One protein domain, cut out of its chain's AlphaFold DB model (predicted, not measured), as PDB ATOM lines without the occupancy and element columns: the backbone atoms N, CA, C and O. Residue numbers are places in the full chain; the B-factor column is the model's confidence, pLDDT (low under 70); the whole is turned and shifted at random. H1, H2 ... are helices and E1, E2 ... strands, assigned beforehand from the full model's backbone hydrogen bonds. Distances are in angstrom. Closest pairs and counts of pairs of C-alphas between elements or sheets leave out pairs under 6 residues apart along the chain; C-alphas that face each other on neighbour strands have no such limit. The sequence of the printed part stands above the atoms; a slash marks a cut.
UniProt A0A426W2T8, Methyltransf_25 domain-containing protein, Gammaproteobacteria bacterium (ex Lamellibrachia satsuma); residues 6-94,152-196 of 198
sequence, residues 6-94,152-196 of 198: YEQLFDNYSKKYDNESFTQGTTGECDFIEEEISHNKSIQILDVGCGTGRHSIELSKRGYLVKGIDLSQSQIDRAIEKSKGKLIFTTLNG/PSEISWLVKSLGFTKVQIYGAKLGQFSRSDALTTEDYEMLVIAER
ATOM      1  N   TYR A   6     144.581 189.790 212.095       59.53
ATOM      2  CA  TYR A   6     144.614 190.306 210.723       59.53
ATOM      3  C   TYR A   6     146.038 190.308 210.149       59.53
ATOM      4  O   TYR A   6     146.211 190.022 208.974       59.53
ATOM      5  N   GLU A   7     147.070 190.543 210.968       65.50
ATOM      6  CA  GLU A   7     148.469 190.414 210.534       65.50
ATOM      7  C   GLU A   7     148.767 188.957 210.169       65.50
ATOM      8  O   GLU A   7     149.373 188.690 209.140       65.50
ATOM      9  N   GLN A   8     148.267 188.003 210.965       64.25
ATOM     10  CA  GLN A   8     148.376 186.572 210.661       64.25
ATOM     11  C   GLN A   8     147.576 186.180 209.411       64.25
ATOM     12  O   GLN A   8     148.012 185.325 208.643       64.25
ATOM     13  N   LEU A   9     146.413 186.801 209.193       64.12
ATOM     14  CA  LEU A   9     145.632 186.613 207.977       64.12
ATOM     15  C   LEU A   9     146.415 187.081 206.752       64.12
ATOM     16  O   LEU A   9     146.547 186.300 205.819       64.12
ATOM     17  N   PHE A  10     146.947 188.306 206.752       65.62
ATOM     18  CA  PHE A  10     147.731 188.828 205.630       65.62
ATOM     19  C   PHE A  10     149.035 188.045 205.430       65.62
ATOM     20  O   PHE A  10     149.380 187.734 204.293       65.62
ATOM     21  N   ASP A  11     149.700 187.615 206.509       65.31
ATOM     22  CA  ASP A  11     150.860 186.718 206.435       65.31
ATOM     23  C   ASP A  11     150.498 185.390 205.742       65.31
ATOM     24  O   ASP A  11     151.233 184.914 204.877       65.31
ATOM     25  N   ASN A  12     149.356 184.782 206.080       63.22
ATOM     26  CA  ASN A  12     148.904 183.536 205.454       63.22
ATOM     27  C   ASN A  12     148.416 183.752 204.018       63.22
ATOM     28  O   ASN A  12     148.669 182.920 203.144       63.22
ATOM     29  N   TYR A  13     147.738 184.872 203.775       62.59
ATOM     30  CA  TYR A  13     147.207 185.252 202.475       62.59
ATOM     31  C   TYR A  13     148.323 185.581 201.484       62.59
ATOM     32  O   TYR A  13     148.209 185.204 200.324       62.59
ATOM     33  N   SER A  14     149.447 186.146 201.942       60.06
ATOM     34  CA  SER A  14     150.616 186.467 201.106       60.06
ATOM     35  C   SER A  14     151.097 185.290 200.247       60.06
ATOM     36  O   SER A  14     151.483 185.483 199.101       60.06
ATOM     37  N   LYS A  15     150.987 184.047 200.743       60.66
ATOM     38  CA  LYS A  15     151.374 182.827 200.007       60.66
ATOM     39  C   LYS A  15     150.488 182.531 198.794       60.66
ATOM     40  O   LYS A  15     150.895 181.779 197.915       60.66
ATOM     41  N   LYS A  16     149.254 183.037 198.796       63.44
ATOM     42  CA  LYS A  16     148.254 182.838 197.735       63.44
ATOM     43  C   LYS A  16     147.972 184.130 196.958       63.44
ATOM     44  O   LYS A  16     147.487 184.030 195.840       63.44
ATOM     45  N   TYR A  17     148.330 185.288 197.516       61.25
ATOM     46  CA  TYR A  17     148.121 186.632 196.972       61.25
ATOM     47  C   TYR A  17     148.617 186.788 195.529       61.25
ATOM     48  O   TYR A  17     147.902 187.298 194.671       61.25
ATOM     49  N   ASP A  18     149.804 186.262 195.223       62.34
ATOM     50  CA  ASP A  18     150.388 186.350 193.876       62.34
ATOM     51  C   ASP A  18     149.644 185.494 192.823       62.34
ATOM     52  O   ASP A  18     149.937 185.592 191.634       62.34
ATOM     53  N   ASN A  19     148.679 184.660 193.237       64.81
ATOM     54  CA  ASN A  19     147.806 183.896 192.335       64.81
ATOM     55  C   ASN A  19     146.433 184.551 192.130       64.81
ATOM     56  O   ASN A  19     145.624 184.029 191.366       64.81
ATOM     57  N   GLU A  20     146.140 185.651 192.823       66.38
ATOM     58  CA  GLU A  20     144.876 186.362 192.661       66.38
ATOM     59  C   GLU A  20     144.791 187.014 191.277       66.38
ATOM     60  O   GLU A  20     145.796 187.440 190.699       66.38
ATOM     61  N   SER A  21     143.581 187.116 190.727       68.75
ATOM     62  CA  SER A  21     143.373 187.655 189.377       68.75
ATOM     63  C   SER A  21     143.922 189.080 189.242       68.75
ATOM     64  O   SER A  21     144.578 189.396 188.251       68.75
ATOM     65  N   PHE A  22     143.758 189.902 190.281       66.69
ATOM     66  CA  PHE A  22     144.219 191.291 190.343       66.69
ATOM     67  C   PHE A  22     145.743 191.469 190.507       66.69
ATOM     68  O   PHE A  22     146.223 192.601 190.538       66.69
ATOM     69  N   THR A  23     146.539 190.396 190.585       64.25
ATOM     70  CA  THR A  23     148.015 190.491 190.632       64.25
ATOM     71  C   THR A  23     148.695 190.126 189.304       64.25
ATOM     72  O   THR A  23     149.883 190.415 189.114       64.25
ATOM     73  N   GLN A  24     147.942 189.598 188.330       75.50
ATOM     74  CA  GLN A  24     148.471 189.063 187.062       75.50
ATOM     75  C   GLN A  24     148.867 190.131 186.019       75.50
ATOM     76  O   GLN A  24     149.460 189.806 184.993       75.50
ATOM     77  N   GLY A  25     148.579 191.414 186.270       83.44
ATOM     78  CA  GLY A  25     148.857 192.541 185.363       83.44
ATOM     79  C   GLY A  25     150.223 193.221 185.533       83.44
ATOM     80  O   GLY A  25     150.512 194.214 184.869       83.44
ATOM     81  N   THR A  26     151.069 192.709 186.431       84.94
ATOM     82  CA  THR A  26     152.251 193.426 186.941       84.94
ATOM     83  C   THR A  26     153.223 193.900 185.853       84.94
ATOM     84  O   THR A  26     153.713 195.025 185.939       84.94
ATOM     85  N   THR A  27     153.486 193.093 184.820       87.88
ATOM     86  CA  THR A  27     154.424 193.459 183.743       87.88
ATOM     87  C   THR A  27     153.957 194.694 182.975       87.88
ATOM     88  O   THR A  27     154.726 195.642 182.864       87.88
ATOM     89  N   GLY A  28     152.700 194.718 182.516       90.88
ATOM     90  CA  GLY A  28     152.156 195.845 181.747       90.88
ATOM     91  C   GLY A  28     152.048 197.127 182.574       90.88
ATOM     92  O   GLY A  28     152.326 198.219 182.089       90.88
ATOM     93  N   GLU A  29     151.735 196.999 183.865       92.44
ATOM     94  CA  GLU A  29     151.751 198.135 184.794       92.44
ATOM     95  C   GLU A  29     153.172 198.687 184.997       92.44
ATOM     96  O   GLU A  29     153.358 199.901 185.062       92.44
ATOM     97  N   CYS A  30     154.191 197.820 185.052       91.56
ATOM     98  CA  CYS A  30     155.587 198.253 185.119       91.56
ATOM     99  C   CYS A  30     156.069 198.876 183.802       91.56
ATOM    100  O   CYS A  30     156.806 199.858 183.856       91.56
ATOM    101  N   ASP A  31     155.631 198.362 182.647       94.06
ATOM    102  CA  ASP A  31     155.929 198.946 181.329       94.06
ATOM    103  C   ASP A  31     155.430 200.396 181.268       94.06
ATOM    104  O   ASP A  31     156.190 201.311 180.950       94.06
ATOM    105  N   PHE A  32     154.187 200.624 181.699       94.50
ATOM    106  CA  PHE A  32     153.619 201.964 181.818       94.50
ATOM    107  C   PHE A  32     154.454 202.876 182.733       94.50
ATOM    108  O   PHE A  32     154.753 204.019 182.384       94.50
ATOM    109  N   ILE A  33     154.871 202.380 183.904       92.88
ATOM    110  CA  ILE A  33     155.712 203.152 184.832       92.88
ATOM    111  C   ILE A  33     157.052 203.526 184.180       92.88
ATOM    112  O   ILE A  33     157.508 204.656 184.361       92.88
ATOM    113  N   GLU A  34     157.681 202.627 183.414       94.38
ATOM    114  CA  GLU A  34     158.925 202.918 182.689       94.38
ATOM    115  C   GLU A  34     158.744 204.007 181.631       94.38
ATOM    116  O   GLU A  34     159.571 204.922 181.543       94.38
ATOM    117  N   GLU A  35     157.658 203.956 180.861       93.06
ATOM    118  CA  GLU A  35     157.311 205.004 179.900       93.06
ATOM    119  C   GLU A  35     157.137 206.358 180.598       93.06
ATOM    120  O   GLU A  35     157.735 207.361 180.192       93.06
ATOM    121  N   GLU A  36     156.401 206.376 181.710       92.12
ATOM    122  CA  GLU A  36     156.094 207.583 182.478       92.12
ATOM    123  C   GLU A  36     157.323 208.312 183.006       92.12
ATOM    124  O   GLU A  36     157.338 209.545 183.118       92.12
ATOM    125  N   ILE A  37     158.355 207.548 183.338       91.12
ATOM    126  CA  ILE A  37     159.626 208.060 183.836       91.12
ATOM    127  C   ILE A  37     160.698 208.132 182.744       91.12
ATOM    128  O   ILE A  37     161.880 208.309 183.046       91.12
ATOM    129  N   SER A  38     160.295 208.000 181.474       92.69
ATOM    130  CA  SER A  38     161.173 208.054 180.299       92.69
ATOM    131  C   SER A  38     162.353 207.085 180.395       92.69
ATOM    132  O   SER A  38     163.469 207.402 179.988       92.69
ATOM    133  N   HIS A  39     162.118 205.914 180.989       94.38
ATOM    134  CA  HIS A  39     163.107 204.866 181.225       94.38
ATOM    135  C   HIS A  39     164.335 205.330 182.035       94.38
ATOM    136  O   HIS A  39     165.384 204.681 182.031       94.38
ATOM    137  N   ASN A  40     164.230 206.447 182.764       91.94
ATOM    138  CA  ASN A  40     165.353 207.040 183.475       91.94
ATOM    139  C   ASN A  40     165.725 206.225 184.727       91.94
ATOM    140  O   ASN A  40     165.143 206.401 185.795       91.94
ATOM    141  N   LYS A  41     166.752 205.376 184.613       90.56
ATOM    142  CA  LYS A  41     167.243 204.503 185.697       90.56
ATOM    143  C   LYS A  41     167.899 205.245 186.869       90.56
ATOM    144  O   LYS A  41     168.163 204.634 187.898       90.56
ATOM    145  N   SER A  42     168.173 206.548 186.739       88.25
ATOM    146  CA  SER A  42     168.780 207.341 187.820       88.25
ATOM    147  C   SER A  42     167.788 207.768 188.905       88.25
ATOM    148  O   SER A  42     168.203 208.230 189.970       88.25
ATOM    149  N   ILE A  43     166.483 207.629 188.655       86.31
ATOM    150  CA  ILE A  43     165.461 208.020 189.623       86.31
ATOM    151  C   ILE A  43     165.289 206.951 190.703       86.31
ATOM    152  O   ILE A  43     165.504 205.759 190.483       86.31
ATOM    153  N   GLN A  44     164.823 207.389 191.867       82.75
ATOM    154  CA  GLN A  44     164.438 206.497 192.954       82.75
ATOM    155  C   GLN A  44     162.926 206.301 192.925       82.75
ATOM    156  O   GLN A  44     162.180 207.282 192.891       82.75
ATOM    157  N   ILE A  45     162.488 205.046 192.961       86.69
ATOM    158  CA  ILE A  45     161.074 204.682 193.019       86.69
ATOM    159  C   ILE A  45     160.737 204.331 194.460       86.69
ATOM    160  O   ILE A  45     161.485 203.619 195.133       86.69
ATOM    161  N   LEU A  46     159.604 204.828 194.935       84.00
ATOM    162  CA  LEU A  46     159.000 204.340 196.157       84.00
ATOM    163  C   LEU A  46     157.647 203.724 195.832       84.00
ATOM    164  O   LEU A  46     156.779 204.397 195.285       84.00
ATOM    165  N   ASP A  47     157.496 202.471 196.223       81.81
ATOM    166  CA  ASP A  47     156.280 201.684 196.115       81.81
ATOM    167  C   ASP A  47     155.562 201.706 197.475       81.81
ATOM    168  O   ASP A  47     156.131 201.301 198.492       81.81
ATOM    169  N   VAL A  48     154.357 202.273 197.519       79.12
ATOM    170  CA  VAL A  48     153.594 202.518 198.751       79.12
ATOM    171  C   VAL A  48     152.392 201.587 198.796       79.12
ATOM    172  O   VAL A  48     151.577 201.606 197.883       79.12
ATOM    173  N   GLY A  49     152.256 200.824 199.881       76.38
ATOM    174  CA  GLY A  49     151.333 199.689 199.918       76.38
ATOM    175  C   GLY A  49     151.884 198.517 199.106       76.38
ATOM    176  O   GLY A  49     151.154 197.891 198.344       76.38
ATOM    177  N   CYS A  50     153.196 198.270 199.206       70.69
ATOM    178  CA  CYS A  50     153.890 197.368 198.291       70.69
ATOM    179  C   CYS A  50     153.463 195.895 198.428       70.69
ATOM    180  O   CYS A  50     153.762 195.102 197.534       70.69
ATOM    181  N   GLY A  51     152.793 195.500 199.522       72.38
ATOM    182  CA  GLY A  51     152.338 194.123 199.736       72.38
ATOM    183  C   GLY A  51     153.469 193.094 199.589       72.38
ATOM    184  O   GLY A  51     154.533 193.240 200.191       72.38
ATOM    185  N   THR A  52     153.266 192.067 198.749       68.81
ATOM    186  CA  THR A  52     154.291 191.054 198.397       68.81
ATOM    187  C   THR A  52     155.421 191.595 197.511       68.81
ATOM    188  O   THR A  52     156.407 190.902 197.265       68.81
ATOM    189  N   GLY A  53     155.320 192.846 197.055       66.69
ATOM    190  CA  GLY A  53     156.342 193.538 196.281       66.69
ATOM    191  C   GLY A  53     156.250 193.299 194.778       66.69
ATOM    192  O   GLY A  53     157.280 193.371 194.112       66.69
ATOM    193  N   ARG A  54     155.060 193.019 194.224       81.31
ATOM    194  CA  ARG A  54     154.892 192.678 192.798       81.31
ATOM    195  C   ARG A  54     155.533 193.707 191.856       81.31
ATOM    196  O   ARG A  54     156.356 193.335 191.021       81.31
ATOM    197  N   HIS A  55     155.261 195.001 192.050       86.31
ATOM    198  CA  HIS A  55     155.889 196.072 191.267       86.31
ATOM    199  C   HIS A  55     157.332 196.315 191.691       86.31
ATOM    200  O   HIS A  55     158.212 196.421 190.840       86.31
ATOM    201  N   SER A  56     157.596 196.357 193.001       80.94
ATOM    202  CA  SER A  56     158.944 196.558 193.545       80.94
ATOM    203  C   SER A  56     159.981 195.575 192.994       80.94
ATOM    204  O   SER A  56     161.076 195.986 192.606       80.94
ATOM    205  N   ILE A  57     159.649 194.284 192.945       72.75
ATOM    206  CA  ILE A  57     160.525 193.216 192.455       72.75
ATOM    207  C   ILE A  57     160.730 193.357 190.948       72.75
ATOM    208  O   ILE A  57     161.867 193.280 190.481       72.75
ATOM    209  N   GLU A  58     159.655 193.576 190.192       86.38
ATOM    210  CA  GLU A  58     159.723 193.702 188.737       86.38
ATOM    211  C   GLU A  58     160.544 194.931 188.312       86.38
ATOM    212  O   GLU A  58     161.495 194.811 187.540       86.38
ATOM    213  N   LEU A  59     160.291 196.099 188.905       90.12
ATOM    214  CA  LEU A  59     161.066 197.315 188.647       90.12
ATOM    215  C   LEU A  59     162.532 197.178 189.100       90.12
ATOM    216  O   LEU A  59     163.438 197.649 188.411       90.12
ATOM    217  N   SER A  60     162.804 196.479 190.206       81.25
ATOM    218  CA  SER A  60     164.186 196.207 190.634       81.25
ATOM    219  C   SER A  60     164.931 195.310 189.636       81.25
ATOM    220  O   SER A  60     166.080 195.598 189.300       81.25
ATOM    221  N   LYS A  61     164.282 194.264 189.094       83.12
ATOM    222  CA  LYS A  61     164.856 193.417 188.026       83.12
ATOM    223  C   LYS A  61     165.184 194.225 186.768       83.12
ATOM    224  O   LYS A  61     166.175 193.940 186.102       83.12
ATOM    225  N   ARG A  62     164.387 195.256 186.477       92.25
ATOM    226  CA  ARG A  62     164.583 196.192 185.356       92.25
ATOM    227  C   ARG A  62     165.632 197.278 185.631       92.25
ATOM    228  O   ARG A  62     165.828 198.161 184.793       92.25
ATOM    229  N   GLY A  63     166.314 197.232 186.776       88.00
ATOM    230  CA  GLY A  63     167.456 198.091 187.098       88.00
ATOM    231  C   GLY A  63     167.117 199.407 187.802       88.00
ATOM    232  O   GLY A  63     167.960 200.301 187.824       88.00
ATOM    233  N   TYR A  64     165.913 199.552 188.364       91.31
ATOM    234  CA  TYR A  64     165.560 200.720 189.175       91.31
ATOM    235  C   TYR A  64     165.958 200.550 190.639       91.31
ATOM    236  O   TYR A  64     165.900 199.456 191.199       91.31
ATOM    237  N   LEU A  65     166.285 201.667 191.291       83.38
ATOM    238  CA  LEU A  65     166.402 201.709 192.744       83.38
ATOM    239  C   LEU A  65     165.012 201.890 193.355       83.38
ATOM    240  O   LEU A  65     164.495 203.009 193.403       83.38
ATOM    241  N   VAL A  66     164.423 200.790 193.826       84.19
ATOM    242  CA  VAL A  66     163.081 200.777 194.416       84.19
ATOM    243  C   VAL A  66     163.145 200.624 195.931       84.19
ATOM    244  O   VAL A  66     163.926 199.838 196.466       84.19
ATOM    245  N   LYS A  67     162.293 201.364 196.639       81.06
ATOM    246  CA  LYS A  67     162.006 201.163 198.056       81.06
ATOM    247  C   LYS A  67     160.522 200.840 198.213       81.06
ATOM    248  O   LYS A  67     159.699 201.627 197.776       81.06
ATOM    249  N   GLY A  68     160.183 199.719 198.839       70.62
ATOM    250  CA  GLY A  68     158.802 199.392 199.207       70.62
ATOM    251  C   GLY A  68     158.498 199.818 200.642       70.62
ATOM    252  O   GLY A  68     159.357 199.670 201.518       70.62
ATOM    253  N   ILE A  69     157.307 200.361 200.889       71.38
ATOM    254  CA  ILE A  69     156.761 200.586 202.232       71.38
ATOM    255  C   ILE A  69     155.316 200.090 202.300       71.38
ATOM    256  O   ILE A  69     154.552 200.263 201.357       71.38
ATOM    257  N   ASP A  70     154.929 199.519 203.436       70.12
ATOM    258  CA  ASP A  70     153.576 199.019 203.695       70.12
ATOM    259  C   ASP A  70     153.118 199.472 205.100       70.12
ATOM    260  O   ASP A  70     153.952 199.667 205.990       70.12
ATOM    261  N   LEU A  71     151.820 199.767 205.256       58.16
ATOM    262  CA  LEU A  71     151.087 200.236 206.458       58.16
ATOM    263  C   LEU A  71     151.704 201.327 207.380       58.16
ATOM    264  O   LEU A  71     151.147 201.624 208.437       58.16
ATOM    265  N   SER A  72     152.792 202.004 207.004       55.47
ATOM    266  CA  SER A  72     153.414 203.059 207.824       55.47
ATOM    267  C   SER A  72     153.154 204.472 207.283       55.47
ATOM    268  O   SER A  72     153.967 204.996 206.521       55.47
ATOM    269  N   GLN A  73     152.096 205.148 207.759       52.88
ATOM    270  CA  GLN A  73     151.732 206.528 207.369       52.88
ATOM    271  C   GLN A  73     152.907 207.522 207.449       52.88
ATOM    272  O   GLN A  73     153.159 208.277 206.517       52.88
ATOM    273  N   SER A  74     153.715 207.451 208.510       49.12
ATOM    274  CA  SER A  74     154.882 208.328 208.699       49.12
ATOM    275  C   SER A  74     155.980 208.153 207.639       49.12
ATOM    276  O   SER A  74     156.775 209.064 207.407       49.12
ATOM    277  N   GLN A  75     156.046 206.991 206.980       50.06
ATOM    278  CA  GLN A  75     156.992 206.738 205.893       50.06
ATOM    279  C   GLN A  75     156.438 207.198 204.541       50.06
ATOM    280  O   GLN A  75     157.230 207.628 203.705       50.06
ATOM    281  N   ILE A  76     155.110 207.183 204.365       55.72
ATOM    282  CA  ILE A  76     154.400 207.753 203.207       55.72
ATOM    283  C   ILE A  76     154.579 209.274 203.182       55.72
ATOM    284  O   ILE A  76     154.998 209.835 202.171       55.72
ATOM    285  N   ASP A  77     154.370 209.940 204.317       59.16
ATOM    286  CA  ASP A  77     154.529 211.395 204.419       59.16
ATOM    287  C   ASP A  77     155.982 211.802 204.122       59.16
ATOM    288  O   ASP A  77     156.261 212.671 203.293       59.16
ATOM    289  N   ARG A  78     156.948 211.081 204.713       55.59
ATOM    290  CA  ARG A  78     158.382 211.334 204.508       55.59
ATOM    291  C   ARG A  78     158.835 211.101 203.068       55.59
ATOM    292  O   ARG A  78     159.791 211.718 202.595       55.59
ATOM    293  N   ALA A  79     158.194 210.168 202.389       55.62
ATOM    294  CA  ALA A  79     158.436 209.865 200.998       55.62
ATOM    295  C   ALA A  79     157.931 210.946 200.047       55.62
ATOM    296  O   ALA A  79     158.668 211.367 199.155       55.62
ATOM    297  N   ILE A  80     156.708 211.420 200.279       58.66
ATOM    298  CA  ILE A  80     156.093 212.528 199.547       58.66
ATOM    299  C   ILE A  80     156.901 213.820 199.740       58.66
ATOM    300  O   ILE A  80     157.099 214.593 198.805       58.66
ATOM    301  N   GLU A  81     157.440 214.052 200.938       57.97
ATOM    302  CA  GLU A  81     158.349 215.177 201.183       57.97
ATOM    303  C   GLU A  81     159.640 215.086 200.360       57.97
ATOM    304  O   GLU A  81     160.114 216.096 199.837       57.97
ATOM    305  N   LYS A  82     160.221 213.886 200.244       51.31
ATOM    306  CA  LYS A  82     161.490 213.659 199.537       51.31
ATOM    307  C   LYS A  82     161.338 213.552 198.024       51.31
ATOM    308  O   LYS A  82     162.326 213.757 197.316       51.31
ATOM    309  N   SER A  83     160.150 213.228 197.517       53.88
ATOM    310  CA  SER A  83     159.943 213.107 196.082       53.88
ATOM    311  C   SER A  83     159.961 214.500 195.440       53.88
ATOM    312  O   SER A  83     159.080 215.340 195.612       53.88
ATOM    313  N   LYS A  84     161.008 214.778 194.662       59.31
ATOM    314  CA  LYS A  84     161.003 215.862 193.663       59.31
ATOM    315  C   LYS A  84     160.398 215.387 192.329       59.31
ATOM    316  O   LYS A  84     160.669 215.971 191.289       59.31
ATOM    317  N   GLY A  85     159.664 214.271 192.355       68.56
ATOM    318  CA  GLY A  85     159.332 213.454 191.190       68.56
ATOM    319  C   GLY A  85     157.838 213.199 191.028       68.56
ATOM    320  O   GLY A  85     157.006 213.851 191.654       68.56
ATOM    321  N   LYS A  86     157.518 212.255 190.146       79.88
ATOM    322  CA  LYS A  86     156.157 211.843 189.799       79.88
ATOM    323  C   LYS A  86     155.576 210.923 190.882       79.88
ATOM    324  O   LYS A  86     156.297 210.094 191.429       79.88
ATOM    325  N   LEU A  87     154.290 211.072 191.179       83.69
ATOM    326  CA  LEU A  87     153.501 210.187 192.034       83.69
ATOM    327  C   LEU A  87     152.480 209.468 191.146       83.69
ATOM    328  O   LEU A  87     151.695 210.130 190.471       83.69
ATOM    329  N   ILE A  88     152.516 208.138 191.130       88.06
ATOM    330  CA  ILE A  88     151.603 207.281 190.362       88.06
ATOM    331  C   ILE A  88     150.968 206.304 191.347       88.06
ATOM    332  O   ILE A  88     151.699 205.625 192.063       88.06
ATOM    333  N   PHE A  89     149.641 206.255 191.416       88.44
ATOM    334  CA  PHE A  89     148.918 205.328 192.293       88.44
ATOM    335  C   PHE A  89     147.500 205.068 191.778       88.44
ATOM    336  O   PHE A  89     146.967 205.865 191.005       88.44
ATOM    337  N   THR A  90     146.882 203.975 192.231       90.62
ATOM    338  CA  THR A  90     145.446 203.729 192.059       90.62
ATOM    339  C   THR A  90     144.695 203.941 193.367       90.62
ATOM    340  O   THR A  90     145.266 203.895 194.456       90.62
ATOM    341  N   THR A  91     143.405 204.233 193.262       91.56
ATOM    342  CA  THR A  91     142.492 204.287 194.406       91.56
ATOM    343  C   THR A  91     141.069 204.007 193.938       91.56
ATOM    344  O   THR A  91     140.730 204.272 192.781       91.56
ATOM    345  N   LEU A  92     140.212 203.540 194.849       92.94
ATOM    346  CA  LEU A  92     138.795 203.311 194.573       92.94
ATOM    347  C   LEU A  92     138.098 204.594 194.099       92.94
ATOM    348  O   LEU A  92     138.221 205.661 194.718       92.94
ATOM    349  N   ASN A  93     137.345 204.471 193.008       94.19
ATOM    350  CA  ASN A  93     136.615 205.563 192.382       94.19
ATOM    351  C   ASN A  93     135.287 205.809 193.110       94.19
ATOM    352  O   ASN A  93     134.374 204.988 193.069       94.19
ATOM    353  N   GLY A  94     135.139 206.975 193.740       92.88
ATOM    354  CA  GLY A  94     133.910 207.380 194.432       92.88
ATOM    355  C   GLY A  94     132.691 207.521 193.523       92.88
ATOM    356  O   GLY A  94     131.573 207.539 194.027       92.88
ATOM    357  N   PRO A 152     137.201 212.372 192.133       95.19
ATOM    358  CA  PRO A 152     138.366 212.926 191.428       95.19
ATOM    359  C   PRO A 152     138.783 214.329 191.892       95.19
ATOM    360  O   PRO A 152     139.974 214.649 191.949       95.19
ATOM    361  N   SER A 153     137.814 215.173 192.254       95.00
ATOM    362  CA  SER A 153     138.062 216.523 192.772       95.00
ATOM    363  C   SER A 153     138.758 216.512 194.136       95.00
ATOM    364  O   SER A 153     139.659 217.317 194.368       95.00
ATOM    365  N   GLU A 154     138.385 215.580 195.013       92.94
ATOM    366  CA  GLU A 154     138.967 215.415 196.343       92.94
ATOM    367  C   GLU A 154     140.417 214.940 196.251       92.94
ATOM    368  O   GLU A 154     141.298 215.576 196.829       92.94
ATOM    369  N   ILE A 155     140.697 213.894 195.462       92.38
ATOM    370  CA  ILE A 155     142.079 213.449 195.226       92.38
ATOM    371  C   ILE A 155     142.915 214.561 194.614       92.38
ATOM    372  O   ILE A 155     144.030 214.812 195.066       92.38
ATOM    373  N   SER A 156     142.375 215.263 193.617       92.44
ATOM    374  CA  SER A 156     143.081 216.385 193.002       92.44
ATOM    375  C   SER A 156     143.466 217.441 194.034       92.44
ATOM    376  O   SER A 156     144.569 217.980 193.971       92.44
ATOM    377  N   TRP A 157     142.585 217.737 194.992       90.62
ATOM    378  CA  TRP A 157     142.866 218.689 196.062       90.62
ATOM    379  C   TRP A 157     143.897 218.158 197.065       90.62
ATOM    380  O   TRP A 157     144.854 218.867 197.371       90.62
ATOM    381  N   LEU A 158     143.749 216.912 197.528       88.12
ATOM    382  CA  LEU A 158     144.681 216.272 198.464       88.12
ATOM    383  C   LEU A 158     146.094 216.194 197.885       88.12
ATOM    384  O   LEU A 158     147.066 216.547 198.540       88.12
ATOM    385  N   VAL A 159     146.224 215.788 196.626       86.50
ATOM    386  CA  VAL A 159     147.528 215.683 195.969       86.50
ATOM    387  C   VAL A 159     148.136 217.071 195.727       86.50
ATOM    388  O   VAL A 159     149.341 217.259 195.905       86.50
ATOM    389  N   LYS A 160     147.316 218.083 195.417       87.38
ATOM    390  CA  LYS A 160     147.782 219.476 195.307       87.38
ATOM    391  C   LYS A 160     148.228 220.075 196.636       87.38
ATOM    392  O   LYS A 160     149.205 220.822 196.648       87.38
ATOM    393  N   SER A 161     147.572 219.748 197.751       83.69
ATOM    394  CA  SER A 161     147.984 220.233 199.078       83.69
ATOM    395  C   SER A 161     149.350 219.676 199.502       83.69
ATOM    396  O   SER A 161     150.074 220.324 200.255       83.69
ATOM    397  N   LEU A 162     149.753 218.542 198.925       81.69
ATOM    398  CA  LEU A 162     151.087 217.950 199.047       81.69
ATOM    399  C   LEU A 162     152.129 218.575 198.095       81.69
ATOM    400  O   LEU A 162     153.261 218.094 198.006       81.69
ATOM    401  N   GLY A 163     151.777 219.638 197.367       81.56
ATOM    402  CA  GLY A 163     152.687 220.404 196.511       81.56
ATOM    403  C   GLY A 163     152.847 219.880 195.081       81.56
ATOM    404  O   GLY A 163     153.698 220.388 194.353       81.56
ATOM    405  N   PHE A 164     152.063 218.888 194.650       84.88
ATOM    406  CA  PHE A 164     152.014 218.482 193.240       84.88
ATOM    407  C   PHE A 164     151.133 219.449 192.449       84.88
ATOM    408  O   PHE A 164     149.987 219.697 192.808       84.88
ATOM    409  N   THR A 165     151.644 220.010 191.359       87.38
ATOM    410  CA  THR A 165     150.949 221.085 190.631       87.38
ATOM    411  C   THR A 165     150.173 220.571 189.426       87.38
ATOM    412  O   THR A 165     149.122 221.121 189.088       87.38
ATOM    413  N   LYS A 166     150.635 219.479 188.811       91.12
ATOM    414  CA  LYS A 166     149.970 218.819 187.688       91.12
ATOM    415  C   LYS A 166     149.419 217.481 188.159       91.12
ATOM    416  O   LYS A 166     150.192 216.612 188.532       91.12
ATOM    417  N   VAL A 167     148.096 217.331 188.148       92.56
ATOM    418  CA  VAL A 167     147.392 216.099 188.538       92.56
ATOM    419  C   VAL A 167     146.497 215.676 187.383       92.56
ATOM    420  O   VAL A 167     145.732 216.491 186.868       92.56
ATOM    421  N   GLN A 168     146.623 214.424 186.962       95.56
ATOM    422  CA  GLN A 168     145.858 213.819 185.878       95.56
ATOM    423  C   GLN A 168     145.272 212.498 186.378       95.56
ATOM    424  O   GLN A 168     145.940 211.773 187.114       95.56
ATOM    425  N   ILE A 169     144.022 212.223 186.016       96.69
ATOM    426  CA  ILE A 169     143.265 211.071 186.512       96.69
ATOM    427  C   ILE A 169     142.651 210.342 185.317       96.69
ATOM    428  O   ILE A 169     142.092 210.983 184.425       96.69
ATOM    429  N   TYR A 170     142.773 209.019 185.323       97.44
ATOM    430  CA  TYR A 170     142.404 208.102 184.245       97.44
ATOM    431  C   TYR A 170     141.640 206.901 184.815       97.44
ATOM    432  O   TYR A 170     141.689 206.657 186.024       97.44
ATOM    433  N   GLY A 171     140.940 206.148 183.967       95.75
ATOM    434  CA  GLY A 171     140.383 204.849 184.357       95.75
ATOM    435  C   GLY A 171     141.510 203.841 184.602       95.75
ATOM    436  O   GLY A 171     142.471 203.795 183.831       95.75
ATOM    437  N   ALA A 172     141.435 203.059 185.682       93.12
ATOM    438  CA  ALA A 172     142.413 202.005 185.949       93.12
ATOM    439  C   ALA A 172     141.897 200.661 185.430       93.12
ATOM    440  O   ALA A 172     140.932 200.101 185.949       93.12
ATOM    441  N   LYS A 173     142.579 200.119 184.418       89.44
ATOM    442  CA  LYS A 173     142.350 198.763 183.919       89.44
ATOM    443  C   LYS A 173     143.481 197.866 184.379       89.44
ATOM    444  O   LYS A 173     144.654 198.179 184.168       89.44
ATOM    445  N   LEU A 174     143.117 196.750 184.995       83.00
ATOM    446  CA  LEU A 174     144.068 195.783 185.522       83.00
ATOM    447  C   LEU A 174     145.067 195.348 184.439       83.00
ATOM    448  O   LEU A 174     144.669 194.877 183.372       83.00
ATOM    449  N   GLY A 175     146.364 195.512 184.710       81.75
ATOM    450  CA  GLY A 175     147.429 195.171 183.766       81.75
ATOM    451  C   GLY A 175     147.557 196.070 182.533       81.75
ATOM    452  O   GLY A 175     148.420 195.808 181.698       81.75
ATOM    453  N   GLN A 176     146.715 197.095 182.387       89.62
ATOM    454  CA  GLN A 176     146.615 197.928 181.184       89.62
ATOM    455  C   GLN A 176     146.478 199.411 181.547       89.62
ATOM    456  O   GLN A 176     145.577 200.103 181.078       89.62
ATOM    457  N   PHE A 177     147.361 199.912 182.411       92.56
ATOM    458  CA  PHE A 177     147.396 201.339 182.726       92.56
ATOM    459  C   PHE A 177     147.695 202.169 181.477       92.56
ATOM    460  O   PHE A 177     148.585 201.845 180.692       92.56
ATOM    461  N   SER A 178     146.934 203.247 181.291       93.00
ATOM    462  CA  SER A 178     147.021 204.080 180.098       93.00
ATOM    463  C   SER A 178     146.534 205.497 180.371       93.00
ATOM    464  O   SER A 178     145.566 205.720 181.094       93.00
ATOM    465  N   ARG A 179     147.169 206.476 179.718       93.88
ATOM    466  CA  ARG A 179     146.689 207.869 179.681       93.88
ATOM    467  C   ARG A 179     145.547 208.092 178.690       93.88
ATOM    468  O   ARG A 179     144.962 209.173 178.672       93.88
ATOM    469  N   SER A 180     145.270 207.115 177.833       95.19
ATOM    470  CA  SER A 180     144.200 207.198 176.832       95.19
ATOM    471  C   SER A 180     142.842 206.786 177.402       95.19
ATOM    472  O   SER A 180     141.811 207.098 176.810       95.19
ATOM    473  N   ASP A 181     142.836 206.109 178.551       95.19
ATOM    474  CA  ASP A 181     141.623 205.654 179.217       95.19
ATOM    475  C   ASP A 181     141.035 206.783 180.068       95.19
ATOM    476  O   ASP A 181     141.434 207.024 181.209       95.19
ATOM    477  N   ALA A 182     140.087 207.520 179.490       96.62
ATOM    478  CA  ALA A 182     139.337 208.528 180.228       96.62
ATOM    479  C   ALA A 182     138.586 207.878 181.400       96.62
ATOM    480  O   ALA A 182     137.962 206.837 181.224       96.62
ATOM    481  N   LEU A 183     138.627 208.511 182.577       96.75
ATOM    482  CA  LEU A 183     137.885 208.035 183.743       96.75
ATOM    483  C   LEU A 183     136.371 208.106 183.495       96.75
ATOM    484  O   LEU A 183     135.849 209.149 183.093       96.75
ATOM    485  N   THR A 184     135.669 207.025 183.818       95.44
ATOM    486  CA  THR A 184     134.213 206.888 183.724       95.44
ATOM    487  C   THR A 184     133.602 206.388 185.039       95.44
ATOM    488  O   THR A 184     134.296 206.114 186.019       95.44
ATOM    489  N   THR A 185     132.273 206.292 185.082       93.62
ATOM    490  CA  THR A 185     131.525 205.679 186.193       93.62
ATOM    491  C   THR A 185     131.638 204.158 186.225       93.62
ATOM    492  O   THR A 185     131.302 203.558 187.243       93.62
ATOM    493  N   GLU A 186     132.113 203.553 185.136       93.81
ATOM    494  CA  GLU A 186     132.274 202.103 184.985       93.81
ATOM    495  C   GLU A 186     133.608 201.610 185.559       93.81
ATOM    496  O   GLU A 186     133.784 200.420 185.808       93.81
ATOM    497  N   ASP A 187     134.553 202.523 185.793       93.44
ATOM    498  CA  ASP A 187     135.862 202.193 186.344       93.44
ATOM    499  C   ASP A 187     135.778 202.058 187.869       93.44
ATOM    500  O   ASP A 187     135.498 203.032 188.575       93.44
ATOM    501  N   TYR A 188     136.046 200.855 188.384       91.62
ATOM    502  CA  TYR A 188     136.058 200.574 189.826       91.62
ATOM    503  C   TYR A 188     137.193 201.314 190.555       91.62
ATOM    504  O   TYR A 188     137.008 201.860 191.647       91.62
ATOM    505  N   GLU A 189     138.355 201.404 189.911       93.62
ATOM    506  CA  GLU A 189     139.514 202.160 190.374       93.62
ATOM    507  C   GLU A 189     139.874 203.268 189.384       93.62
ATOM    508  O   GLU A 189     139.646 203.168 188.178       93.62
ATOM    509  N   MET A 190     140.494 204.324 189.899       95.38
ATOM    510  CA  MET A 190     141.089 205.378 189.087       95.38
ATOM    511  C   MET A 190     142.607 205.382 189.226       95.38
ATOM    512  O   MET A 190     143.139 205.214 190.323       95.38
ATOM    513  N   LEU A 191     143.294 205.614 188.110       95.50
ATOM    514  CA  LEU A 191     144.735 205.816 188.033       95.50
ATOM    515  C   LEU A 191     145.033 207.308 188.163       95.50
ATOM    516  O   LEU A 191     144.550 208.122 187.377       95.50
ATOM    517  N   VAL A 192     145.862 207.671 189.135       93.50
ATOM    518  CA  VAL A 192     146.239 209.053 189.426       93.50
ATOM    519  C   VAL A 192     147.717 209.237 189.130       93.50
ATOM    520  O   VAL A 192     148.563 208.507 189.643       93.50
ATOM    521  N   ILE A 193     148.030 210.251 188.325       92.06
ATOM    522  CA  ILE A 193     149.397 210.638 187.982       92.06
ATOM    523  C   ILE A 193     149.589 212.100 188.345       92.06
ATOM    524  O   ILE A 193     148.907 212.981 187.815       92.06
ATOM    525  N   ALA A 194     150.535 212.365 189.237       89.50
ATOM    526  CA  ALA A 194     150.818 213.699 189.720       89.50
ATOM    527  C   ALA A 194     152.300 214.060 189.613       89.50
ATOM    528  O   ALA A 194     153.178 213.242 189.859       89.50
ATOM    529  N   GLU A 195     152.586 215.306 189.253       87.19
ATOM    530  CA  GLU A 195     153.936 215.832 189.047       87.19
ATOM    531  C   GLU A 195     154.101 217.156 189.810       87.19
ATOM    532  O   GLU A 195     153.201 218.004 189.832       87.19
ATOM    533  N   ARG A 196     155.269 217.344 190.434       82.19
ATOM    534  CA  ARG A 196     155.723 218.660 190.900       82.19
ATOM    535  C   ARG A 196     156.377 219.382 189.719       82.19
ATOM    536  O   ARG A 196     157.205 218.785 189.034       82.19
TER     537      ARG A 196
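Overview. This is residues 6 to 94 and 152 to 196 of the 198 residues of the protein "Methyltransf_25 domain-containing protein" of Gammaproteobacteria bacterium (ex Lamellibrachia satsuma) (UniProt A0A426W2T8). Two small sheets sit next to each other, E1 of the parallel pair E1 and E2 near E3 of the antiparallel sheet E3 E5 E4; the pair is held between H3 on one face and H4 on the other, and H5 covers one face of the three-stranded sheet. H2 packs on H3, while H1 sits out at the edge, apart from the other named elements. The printed part has 134 residues, with five named helices and five named strands in the order H1 H2 E1 H3 E2 H4 E3 H5 E4 E5, and its class is mixed, helices and strands. The whole is compact, with a radius of gyration of the C-alphas of 14.9 A and spans of 40 by 36 by 29 A.

Arrangement. H1, residues 6 to 17, and H2, residues 26 to 36, are apart. H2 touches H3, residues 54 to 61, at a steep tilt of 63 degrees, the same way; their closest C-alphas are those of Thr 26 and His 55, 6.2 A apart. E1, residues 44 to 48, and E2, residues 65 to 69, are parallel neighbours at 21 degrees, with N 47 and O 67 within hydrogen-bond range at 2.8 A. E1, H3 and E2 form a strand-helix-strand unit, two parallel neighbour strands with a helix between them, and its crossover is right-handed. The closest C-alphas of H3 and E2 are those of Ser 56 and Val 66, 6.0 A apart. H4, residues 73 to 82, comes closest to E1 at the C-alphas of Val 48 and Ile 76, 6.9 A apart. E1 and E3, residues 87 to 92, are near each other, with 8 pairs of C-alphas within 10 A. E3 is antiparallel to E5, residues 189 to 195, with N 89 and O 192 at 3.1 A. E5 forms a hairpin with E4, residues 166 to 171, with N 168 and O 193 at 2.8 A. This sheet is only just strongly twisted, its C-alphas lying up to 4.1 A off the best plane. H5, residues 152 to 161, is on it at a height over the sheet of 9.3 A, making two layers, a helix on one face of a sheet. Every O i to N i+4 pair is within hydrogen-bond range in H2, H3, H4 and H5, and 6 of 8 are in H1.

Along the chain. H1 begins at C-alpha 6 (144.614, 190.306, 210.723) and is 14.7 A long; H2 is 15.3 A. E3 is 16.4 A, E4 17.3 A, and E5, 19.9 A, ends at C-alpha 195 (153.936, 215.832, 189.047).

Size, cuts and confidence. The farthest C-alphas, those of Asn 12 and Thr 165, are 40.4 A apart. Residues 95 to 151 are not printed, and C-alphas 94 and 152 are 7.7 A apart across this cut. The link E4 to E5, residues 172 to 188, is long. Confidence is under 70 at residues 6 to 23, 52 to 53 and 71 to 85.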